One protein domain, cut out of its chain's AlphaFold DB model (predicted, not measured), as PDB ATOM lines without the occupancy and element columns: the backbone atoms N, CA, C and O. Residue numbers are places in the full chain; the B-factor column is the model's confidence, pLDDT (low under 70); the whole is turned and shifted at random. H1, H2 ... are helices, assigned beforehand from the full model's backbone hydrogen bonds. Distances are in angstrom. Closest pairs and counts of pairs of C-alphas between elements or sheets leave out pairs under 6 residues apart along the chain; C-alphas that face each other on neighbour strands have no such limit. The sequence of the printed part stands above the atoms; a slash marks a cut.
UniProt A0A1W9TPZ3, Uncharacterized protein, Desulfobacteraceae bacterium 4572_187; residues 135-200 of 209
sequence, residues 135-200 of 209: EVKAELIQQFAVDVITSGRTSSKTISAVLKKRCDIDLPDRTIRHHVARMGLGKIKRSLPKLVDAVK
ATOM      1  N   GLU A 135      -9.975  -3.065   1.570       79.31
ATOM      2  CA  GLU A 135      -9.286  -2.454   2.714       79.31
ATOM      3  C   GLU A 135      -8.753  -1.055   2.382       79.31
ATOM      4  O   GLU A 135      -9.034  -0.091   3.090       79.31
ATOM      5  N   VAL A 136      -8.075  -0.906   1.241       81.94
ATOM      6  CA  VAL A 136      -7.562   0.397   0.788       81.94
ATOM      7  C   VAL A 136      -8.708   1.359   0.463       81.94
ATOM      8  O   VAL A 136      -8.597   2.560   0.705       81.94
ATOM      9  N   LYS A 137      -9.837   0.852  -0.057       85.38
ATOM     10  CA  LYS A 137     -11.056   1.658  -0.260       85.38
ATOM     11  C   LYS A 137     -11.628   2.143   1.071       85.38
ATOM     12  O   LYS A 137     -12.018   3.305   1.151       85.38
ATOM     13  N   ALA A 138     -11.663   1.288   2.092       85.19
ATOM     14  CA  ALA A 138     -12.140   1.654   3.421       85.19
ATOM     15  C   ALA A 138     -11.262   2.746   4.048       85.19
ATOM     16  O   ALA A 138     -11.789   3.779   4.461       85.19
ATOM     17  N   GLU A 139      -9.937   2.581   4.023       85.19
ATOM     18  CA  GLU A 139      -9.005   3.588   4.548       85.19
ATOM     19  C   GLU A 139      -9.117   4.909   3.771       85.19
ATOM     20  O   GLU A 139      -9.172   5.987   4.359       85.19
ATOM     21  N   LEU A 140      -9.249   4.847   2.440       87.94
ATOM     22  CA  LEU A 140      -9.475   6.024   1.600       87.94
ATOM     23  C   LEU A 140     -10.754   6.786   1.999       87.94
ATOM     24  O   LEU A 140     -10.745   8.018   2.042       87.94
ATOM     25  N   ILE A 141     -11.846   6.074   2.290       89.31
ATOM     26  CA  ILE A 141     -13.107   6.673   2.753       89.31
ATOM     27  C   ILE A 141     -12.930   7.305   4.139       89.31
ATOM     28  O   ILE A 141     -13.410   8.418   4.360       89.31
ATOM     29  N   GLN A 142     -12.221   6.636   5.053       86.06
ATOM     30  CA  GLN A 142     -11.949   7.159   6.393       86.06
ATOM     31  C   GLN A 142     -11.131   8.453   6.342       86.06
ATOM     32  O   GLN A 142     -11.544   9.454   6.926       86.06
ATOM     33  N   GLN A 143     -10.026   8.473   5.586       87.06
ATOM     34  CA  GLN A 143      -9.204   9.678   5.427       87.06
ATOM     35  C   GLN A 143      -9.988  10.815   4.776       87.06
ATOM     36  O   GLN A 143      -9.936  11.954   5.236       87.06
ATOM     37  N   PHE A 144     -10.787  10.503   3.754       88.44
ATOM     38  CA  PHE A 144     -11.672  11.482   3.135       88.44
ATOM     39  C   PHE A 144     -12.645  12.098   4.152       88.44
ATOM     40  O   PHE A 144     -12.818  13.314   4.170       88.44
ATOM     41  N   ALA A 145     -13.274  11.288   5.007       86.25
ATOM     42  CA  ALA A 145     -14.215  11.780   6.010       86.25
ATOM     43  C   ALA A 145     -13.528  12.669   7.059       86.25
ATOM     44  O   ALA A 145     -14.022  13.760   7.344       86.25
ATOM     45  N   VAL A 146     -12.371  12.249   7.585       85.62
ATOM     46  CA  VAL A 146     -11.589  13.026   8.563       85.62
ATOM     47  C   VAL A 146     -11.175  14.378   7.985       85.62
ATOM     48  O   VAL A 146     -11.402  15.409   8.621       85.62
ATOM     49  N   ASP A 147     -10.648  14.400   6.762       85.38
ATOM     50  CA  ASP A 147     -10.226  15.623   6.074       85.38
ATOM     51  C   ASP A 147     -11.397  16.596   5.867       85.38
ATOM     52  O   ASP A 147     -11.285  17.800   6.119       85.38
ATOM     53  N   VAL A 148     -12.552  16.074   5.442       86.69
ATOM     54  CA  VAL A 148     -13.765  16.869   5.216       86.69
ATOM     55  C   VAL A 148     -14.322  17.446   6.518       86.69
ATOM     56  O   VAL A 148     -14.735  18.603   6.518       86.69
ATOM     57  N   ILE A 149     -14.320  16.680   7.613       82.88
ATOM     58  CA  ILE A 149     -14.842  17.125   8.915       82.88
ATOM     59  C   ILE A 149     -13.914  18.160   9.562       82.88
ATOM     60  O   ILE A 149     -14.393  19.138  10.128       82.88
ATOM     61  N   THR A 150     -12.600  17.951   9.495       81.62
ATOM     62  CA  THR A 150     -11.620  18.786  10.213       81.62
ATOM     63  C   THR A 150     -11.219  20.040   9.443       81.62
ATOM     64  O   THR A 150     -11.073  21.103  10.037       81.62
ATOM     65  N   SER A 151     -11.044  19.935   8.123       75.44
ATOM     66  CA  SER A 151     -10.449  21.000   7.303       75.44
ATOM     67  C   SER A 151     -11.336  21.466   6.141       75.44
ATOM     68  O   SER A 151     -11.009  22.436   5.452       75.44
ATOM     69  N   GLY A 152     -12.456  20.778   5.875       73.88
ATOM     70  CA  GLY A 152     -13.383  21.091   4.777       73.88
ATOM     71  C   GLY A 152     -12.804  20.882   3.369       73.88
ATOM     72  O   GLY A 152     -13.466  21.151   2.355       73.88
ATOM     73  N   ARG A 153     -11.560  20.404   3.259       77.75
ATOM     74  CA  ARG A 153     -10.817  20.223   2.007       77.75
ATOM     75  C   ARG A 153     -10.178  18.841   1.996       77.75
ATOM     76  O   ARG A 153      -9.850  18.302   3.032       77.75
ATOM     77  N   THR A 154     -10.012  18.276   0.805       81.25
ATOM     78  CA  THR A 154      -9.430  16.940   0.610       81.25
ATOM     79  C   THR A 154      -8.319  17.055  -0.414       81.25
ATOM     80  O   THR A 154      -8.561  17.562  -1.515       81.25
ATOM     81  N   SER A 155      -7.122  16.587  -0.073       81.94
ATOM     82  CA  SER A 155      -5.958  16.634  -0.958       81.94
ATOM     83  C   SER A 155      -5.544  15.224  -1.348       81.94
ATOM     84  O   SER A 155      -5.205  14.406  -0.496       81.94
ATOM     85  N   SER A 156      -5.523  14.941  -2.652       82.75
ATOM     86  CA  SER A 156      -5.087  13.635  -3.164       82.75
ATOM     87  C   SER A 156      -3.648  13.300  -2.758       82.75
ATOM     88  O   SER A 156      -3.365  12.135  -2.506       82.75
ATOM     89  N   LYS A 157      -2.789  14.322  -2.614       83.50
ATOM     90  CA  LYS A 157      -1.396  14.179  -2.167       83.50
ATOM     91  C   LYS A 157      -1.304  13.744  -0.707       83.50
ATOM     92  O   LYS A 157      -0.537  12.850  -0.373       83.50
ATOM     93  N   THR A 158      -2.110  14.366   0.154       81.75
ATOM     94  CA  THR A 158      -2.148  14.047   1.588       81.75
ATOM     95  C   THR A 158      -2.667  12.628   1.798       81.75
ATOM     96  O   THR A 158      -2.042  11.838   2.495       81.75
ATOM     97  N   ILE A 159      -3.750  12.272   1.102       84.25
ATOM     98  CA  ILE A 159      -4.334  10.929   1.144       84.25
ATOM     99  C   ILE A 159      -3.341   9.877   0.617       84.25
ATOM    100  O   ILE A 159      -3.202   8.822   1.227       84.25
ATOM    101  N   SER A 160      -2.607  10.162  -0.465       86.44
ATOM    102  CA  SER A 160      -1.566   9.263  -0.991       86.44
ATOM    103  C   SER A 160      -0.463   8.998   0.039       86.44
ATOM    104  O   SER A 160      -0.132   7.843   0.308       86.44
ATOM    105  N   ALA A 161       0.045  10.050   0.690       84.25
ATOM    106  CA  ALA A 161       1.074   9.923   1.720       84.25
ATOM    107  C   ALA A 161       0.598   9.097   2.930       84.25
ATOM    108  O   ALA A 161       1.354   8.284   3.466       84.25
ATOM    109  N   VAL A 162      -0.662   9.269   3.344       82.44
ATOM    110  CA  VAL A 162      -1.249   8.501   4.451       82.44
ATOM    111  C   VAL A 162      -1.448   7.034   4.071       82.44
ATOM    112  O   VAL A 162      -1.095   6.160   4.862       82.44
ATOM    113  N   LEU A 163      -1.941   6.750   2.864       83.38
ATOM    114  CA  LEU A 163      -2.123   5.379   2.373       83.38
ATOM    115  C   LEU A 163      -0.788   4.646   2.205       83.38
ATOM    116  O   LEU A 163      -0.691   3.480   2.574       83.38
ATOM    117  N   LYS A 164       0.264   5.340   1.761       85.50
ATOM    118  CA  LYS A 164       1.620   4.780   1.712       85.50
ATOM    119  C   LYS A 164       2.135   4.412   3.104       85.50
ATOM    120  O   LYS A 164       2.734   3.362   3.275       85.50
ATOM    121  N   LYS A 165       1.870   5.252   4.111       83.44
ATOM    122  CA  LYS A 165       2.303   5.006   5.494       83.44
ATOM    123  C   LYS A 165       1.507   3.895   6.190       83.44
ATOM    124  O   LYS A 165       2.078   3.163   6.988       83.44
ATOM    125  N   ARG A 166       0.192   3.818   5.957       77.69
ATOM    126  CA  ARG A 166      -0.722   2.921   6.694       77.69
ATOM    127  C   ARG A 166      -0.970   1.584   6.007       77.69
ATOM    128  O   ARG A 166      -1.185   0.597   6.697       77.69
ATOM    129  N   CYS A 167      -0.958   1.560   4.679       75.44
ATOM    130  CA  CYS A 167      -1.291   0.378   3.887       75.44
ATOM    131  C   CYS A 167      -0.105  -0.149   3.066       75.44
ATOM    132  O   CYS A 167      -0.312  -1.072   2.291       75.44
ATOM    133  N   ASP A 168       1.090   0.447   3.188       76.88
ATOM    134  CA  ASP A 168       2.304   0.110   2.415       76.88
ATOM    135  C   ASP A 168       2.082   0.068   0.886       76.88
ATOM    136  O   ASP A 168       2.706  -0.682   0.138       76.88
ATOM    137  N   ILE A 169       1.138   0.881   0.392       76.88
ATOM    138  CA  ILE A 169       0.767   0.933  -1.026       76.88
ATOM    139  C   ILE A 169       0.934   2.360  -1.541       76.88
ATOM    140  O   ILE A 169       0.298   3.302  -1.066       76.88
ATOM    141  N   ASP A 170       1.765   2.508  -2.572       80.81
ATOM    142  CA  ASP A 170       1.991   3.782  -3.250       80.81
ATOM    143  C   ASP A 170       0.947   3.992  -4.361       80.81
ATOM    144  O   ASP A 170       0.975   3.342  -5.415       80.81
ATOM    145  N   LEU A 171      -0.023   4.879  -4.107       80.88
ATOM    146  CA  LEU A 171      -1.077   5.217  -5.061       80.88
ATOM    147  C   LEU A 171      -0.872   6.611  -5.662       80.88
ATOM    148  O   LEU A 171      -0.862   7.601  -4.925       80.88
ATOM    149  N   PRO A 172      -0.854   6.734  -7.005       85.06
ATOM    150  CA  PRO A 172      -0.852   8.031  -7.662       85.06
ATOM    151  C   PRO A 172      -2.108   8.845  -7.337       85.06
ATOM    152  O   PRO A 172      -3.231   8.333  -7.371       85.06
ATOM    153  N   ASP A 173      -1.936  10.155  -7.175       84.75
ATOM    154  CA  ASP A 173      -3.002  11.147  -7.002       84.75
ATOM    155  C   ASP A 173      -4.204  10.956  -7.945       84.75
ATOM    156  O   ASP A 173      -5.364  11.130  -7.559       84.75
ATOM    157  N   ARG A 174      -3.934  10.620  -9.213       83.88
ATOM    158  CA  ARG A 174      -4.962  10.438 -10.247       83.88
ATOM    159  C   ARG A 174      -5.837   9.211  -9.975       83.88
ATOM    160  O   ARG A 174      -7.036   9.270 -10.232       83.88
ATOM    161  N   THR A 175      -5.259   8.151  -9.414       85.38
ATOM    162  CA  THR A 175      -5.967   6.932  -9.003       85.38
ATOM    163  C   THR A 175      -6.895   7.235  -7.832       85.38
ATOM    164  O   THR A 175      -8.080   6.920  -7.885       85.38
ATOM    165  N   ILE A 176      -6.400   7.955  -6.823       86.06
ATOM    166  CA  ILE A 176      -7.201   8.384  -5.666       86.06
ATOM    167  C   ILE A 176      -8.396   9.225  -6.119       86.06
ATOM    168  O   ILE A 176      -9.534   8.917  -5.770       86.06
ATOM    169  N   ARG A 177      -8.174  10.242  -6.967       87.44
ATOM    170  CA  ARG A 177      -9.268  11.063  -7.517       87.44
ATOM    171  C   ARG A 177     -10.293  10.236  -8.283       87.44
ATOM    172  O   ARG A 177     -11.489  10.465  -8.118       87.44
ATOM    173  N   HIS A 178      -9.836   9.284  -9.095       89.38
ATOM    174  CA  HIS A 178     -10.723   8.393  -9.833       89.38
ATOM    175  C   HIS A 178     -11.624   7.595  -8.883       89.38
ATOM    176  O   HIS A 178     -12.839   7.600  -9.062       89.38
ATOM    177  N   HIS A 179     -11.065   6.974  -7.840       86.69
ATOM    178  CA  HIS A 179     -11.855   6.195  -6.885       86.69
ATOM    179  C   HIS A 179     -12.787   7.067  -6.035       86.69
ATOM    180  O   HIS A 179     -13.941   6.697  -5.850       86.69
ATOM    181  N   VAL A 180     -12.346   8.247  -5.592       86.50
ATOM    182  CA  VAL A 180     -13.196   9.218  -4.874       86.50
ATOM    183  C   VAL A 180     -14.398   9.640  -5.729       86.50
ATOM    184  O   VAL A 180     -15.524   9.694  -5.228       86.50
ATOM    185  N   ALA A 181     -14.189   9.902  -7.023       88.25
ATOM    186  CA  ALA A 181     -15.267  10.239  -7.952       88.25
ATOM    187  C   ALA A 181     -16.192   9.040  -8.214       88.25
ATOM    188  O   ALA A 181     -17.412   9.180  -8.149       88.25
ATOM    189  N   ARG A 182     -15.615   7.854  -8.450       86.88
ATOM    190  CA  ARG A 182     -16.350   6.613  -8.734       86.88
ATOM    191  C   ARG A 182     -17.208   6.153  -7.555       86.88
ATOM    192  O   ARG A 182     -18.299   5.646  -7.773       86.88
ATOM    193  N   MET A 183     -16.746   6.367  -6.323       87.38
ATOM    194  CA  MET A 183     -17.497   6.083  -5.091       87.38
ATOM    195  C   MET A 183     -18.487   7.198  -4.715       87.38
ATOM    196  O   MET A 183     -19.191   7.085  -3.719       87.38
ATOM    197  N   GLY A 184     -18.544   8.299  -5.474       86.62
ATOM    198  CA  GLY A 184     -19.482   9.395  -5.221       86.62
ATOM    199  C   GLY A 184     -19.155  10.263  -4.001       86.62
ATOM    200  O   GLY A 184     -19.954  11.130  -3.648       86.62
ATOM    201  N   LEU A 185     -17.974  10.105  -3.393       86.38
ATOM    202  CA  LEU A 185     -17.576  10.821  -2.175       86.38
ATOM    203  C   LEU A 185     -17.562  12.349  -2.362       86.38
ATOM    204  O   LEU A 185     -17.870  13.109  -1.447       86.38
ATOM    205  N   GLY A 186     -17.303  12.828  -3.582       83.56
ATOM    206  CA  GLY A 186     -17.382  14.257  -3.897       83.56
ATOM    207  C   GLY A 186     -18.765  14.878  -3.639       83.56
ATOM    208  O   GLY A 186     -18.844  16.054  -3.285       83.56
ATOM    209  N   LYS A 187     -19.847  14.095  -3.758       86.25
ATOM    210  CA  LYS A 187     -21.229  14.568  -3.564       86.25
ATOM    211  C   LYS A 187     -21.579  14.764  -2.088       86.25
ATOM    212  O   LYS A 187     -22.350  15.661  -1.763       86.25
ATOM    213  N   ILE A 188     -20.981  13.972  -1.196       85.06
ATOM    214  CA  ILE A 188     -21.260  14.017   0.250       85.06
ATOM    215  C   ILE A 188     -20.388  15.025   1.009       85.06
ATOM    216  O   ILE A 188     -20.627  15.293   2.182       85.06
ATOM    217  N   LYS A 189     -19.409  15.651   0.344       84.06
ATOM    218  CA  LYS A 189     -18.461  16.594   0.960       84.06
ATOM    219  C   LYS A 189     -19.130  17.728   1.757       84.06
ATOM    220  O   LYS A 189     -18.590  18.168   2.762       84.06
ATOM    221  N   ARG A 190     -20.284  18.229   1.299       84.69
ATOM    222  CA  ARG A 190     -21.007  19.348   1.942       84.69
ATOM    223  C   ARG A 190     -22.059  18.898   2.957       84.69
ATOM    224  O   ARG A 190     -22.443  19.694   3.809       84.69
ATOM    225  N   SER A 191     -22.568  17.674   2.831       85.56
ATOM    226  CA  SER A 191     -23.594  17.130   3.726       85.56
ATOM    227  C   SER A 191     -22.980  16.466   4.953       85.56
ATOM    228  O   SER A 191     -23.538  16.576   6.038       85.56
ATOM    229  N   LEU A 192     -21.813  15.836   4.803       85.50
ATOM    230  CA  LEU A 192     -21.172  15.051   5.852       85.50
ATOM    231  C   LEU A 192     -20.822  15.875   7.112       85.50
ATOM    232  O   LEU A 192     -21.208  15.435   8.192       85.50
ATOM    233  N   PRO A 193     -20.236  17.090   7.030       84.88
ATOM    234  CA  PRO A 193     -20.034  17.929   8.218       84.88
ATOM    235  C   PRO A 193     -21.344  18.315   8.915       84.88
ATOM    236  O   PRO A 193     -21.450  18.218  10.131       84.88
ATOM    237  N   LYS A 194     -22.383  18.666   8.142       85.50
ATOM    238  CA  LYS A 194     -23.697  19.051   8.683       85.50
ATOM    239  C   LYS A 194     -24.361  17.912   9.456       85.50
ATOM    240  O   LYS A 194     -24.999  18.159  10.474       85.50
ATOM    241  N   LEU A 195     -24.214  16.679   8.970       84.69
ATOM    242  CA  LEU A 195     -24.711  15.483   9.650       84.69
ATOM    243  C   LEU A 195     -23.959  15.240  10.963       84.69
ATOM    244  O   LEU A 195     -24.590  14.973  11.980       84.69
ATOM    245  N   VAL A 196     -22.634  15.396  10.967       84.19
ATOM    246  CA  VAL A 196     -21.823  15.268  12.187       84.19
ATOM    247  C   VAL A 196     -22.192  16.342  13.214       84.19
ATOM    248  O   VAL A 196     -22.340  16.029  14.392       84.19
ATOM    249  N   ASP A 197     -22.402  17.587  12.788       83.75
ATOM    250  CA  ASP A 197     -22.805  18.677  13.684       83.75
ATOM    251  C   ASP A 197     -24.218  18.484  14.249       83.75
ATOM    252  O   ASP A 197     -24.461  18.789  15.417       83.75
ATOM    253  N   ALA A 198     -25.148  17.946  13.454       83.69
ATOM    254  CA  ALA A 198     -26.484  17.586  13.927       83.69
ATOM    255  C   ALA A 198     -26.432  16.489  15.005       83.69
ATOM    256  O   ALA A 198     -27.121  16.600  16.014       83.69
ATOM    257  N   VAL A 199     -25.561  15.485  14.837       79.69
ATOM    258  CA  VAL A 199     -25.350  14.406  15.821       79.69
ATOM    259  C   VAL A 199     -24.642  14.908  17.085       79.69
ATOM    260  O   VAL A 199     -24.997  14.517  18.195       79.69
ATOM    261  N   LYS A 200     -23.668  15.819  16.961       76.31
ATOM    262  CA  LYS A 200     -23.033  16.455  18.130       76.31
ATOM    263  C   LYS A 200     -24.040  17.245  18.971       76.31
ATOM    264  O   LYS A 200     -23.943  17.233  20.194       76.31
TER     265      LYS A 200
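AT A GLANCE: This is residues 135 to 200 of the 209 residues of an uncharacterized protein of Desulfobacteraceae bacterium 4572_187 (UniProt A0A1W9TPZ3). One long helix, H1, runs through the middle, and the rest of the chain printed here wraps round it in an arc: H2 packs on one side, H3 passes across H1 at about a right angle, the one-turn H4 follows, and H5 packs near H1's last residues on the side away from H2. The helices are mostly crossed rather than side by side, and the arc of H2, H3, H4 and H5 is open, with H2 and H5 apart and with H3 and H4 close to H1 but not clearly touching it. The printed part has 66 residues with five named helices, H1 to H5 in order along the chain, and no named strand; its class is all helix. It is compact, with a radius of gyration of the C-alphas of 11.9 A, yet elongated in outline, spanning 36 by 21 by 19 A.

IN THESE COORDINATES: Find C-alpha 135 at (-9.286, -2.454, 2.714); from there H1 runs through residues 135 to 151, 23.9 A from first to last C-alpha. Next comes H2, residues 156 to 167, 15.5 A long. Look for C-alpha 173 at (-3.002, 11.147, -7.002), where H3 begins; it runs to residue 182 over 14.2 A. H4 is short, residues 185 to 188. H5, residues 192 to 200, covers 12.5 A and ends at C-alpha 200, (-23.033, 16.455, 18.130).

HOW THE PARTS SIT: Start from H1, whose centre is nearest to the mean of the C-alphas. It touches H2, opposite ways at a steep tilt of 49 degrees; look at Gln 143 and Ile 159, their closest C-alphas, 6.6 A apart. With residues 145 to 149 alone H1 touches H5, closest at the C-alphas of Ile 149 and Pro 193, 5.3 A; their tilt of 72 degrees is only just about perpendicular. H1 and H3 are close but not clearly touching, about perpendicular at 89 degrees, with the C-alphas of Leu 140 and Ile 176 closest at 8.0 A. H2, with residues 156 to 160 alone, touches H3, about perpendicular at 86 degrees; the C-alphas of Ser 156 and Asp 173 come closest, at 5.0 A. H4 touches no helix but is near H1, with the C-alphas of Ile 141 and Leu 185 closest at 7.8 A, and near H3, with those of Val 180 and Gly 186 closest at 6.6 A. H4 and H5 meet only through their link. H2 is apart from H4 and H5, and H3 is apart from H5. In H1, H2, H3 and H5 every O i to N i+4 pair is within hydrogen-bond range; H4 is too short for such a pair.

THE WHOLE: The two C-alphas farthest apart are those of Asp 170 and Ala 198, 36.0 A. The printed part has no cut, and the four links are tight. Its mean pLDDT is 83.8, and no printed residue is under 70.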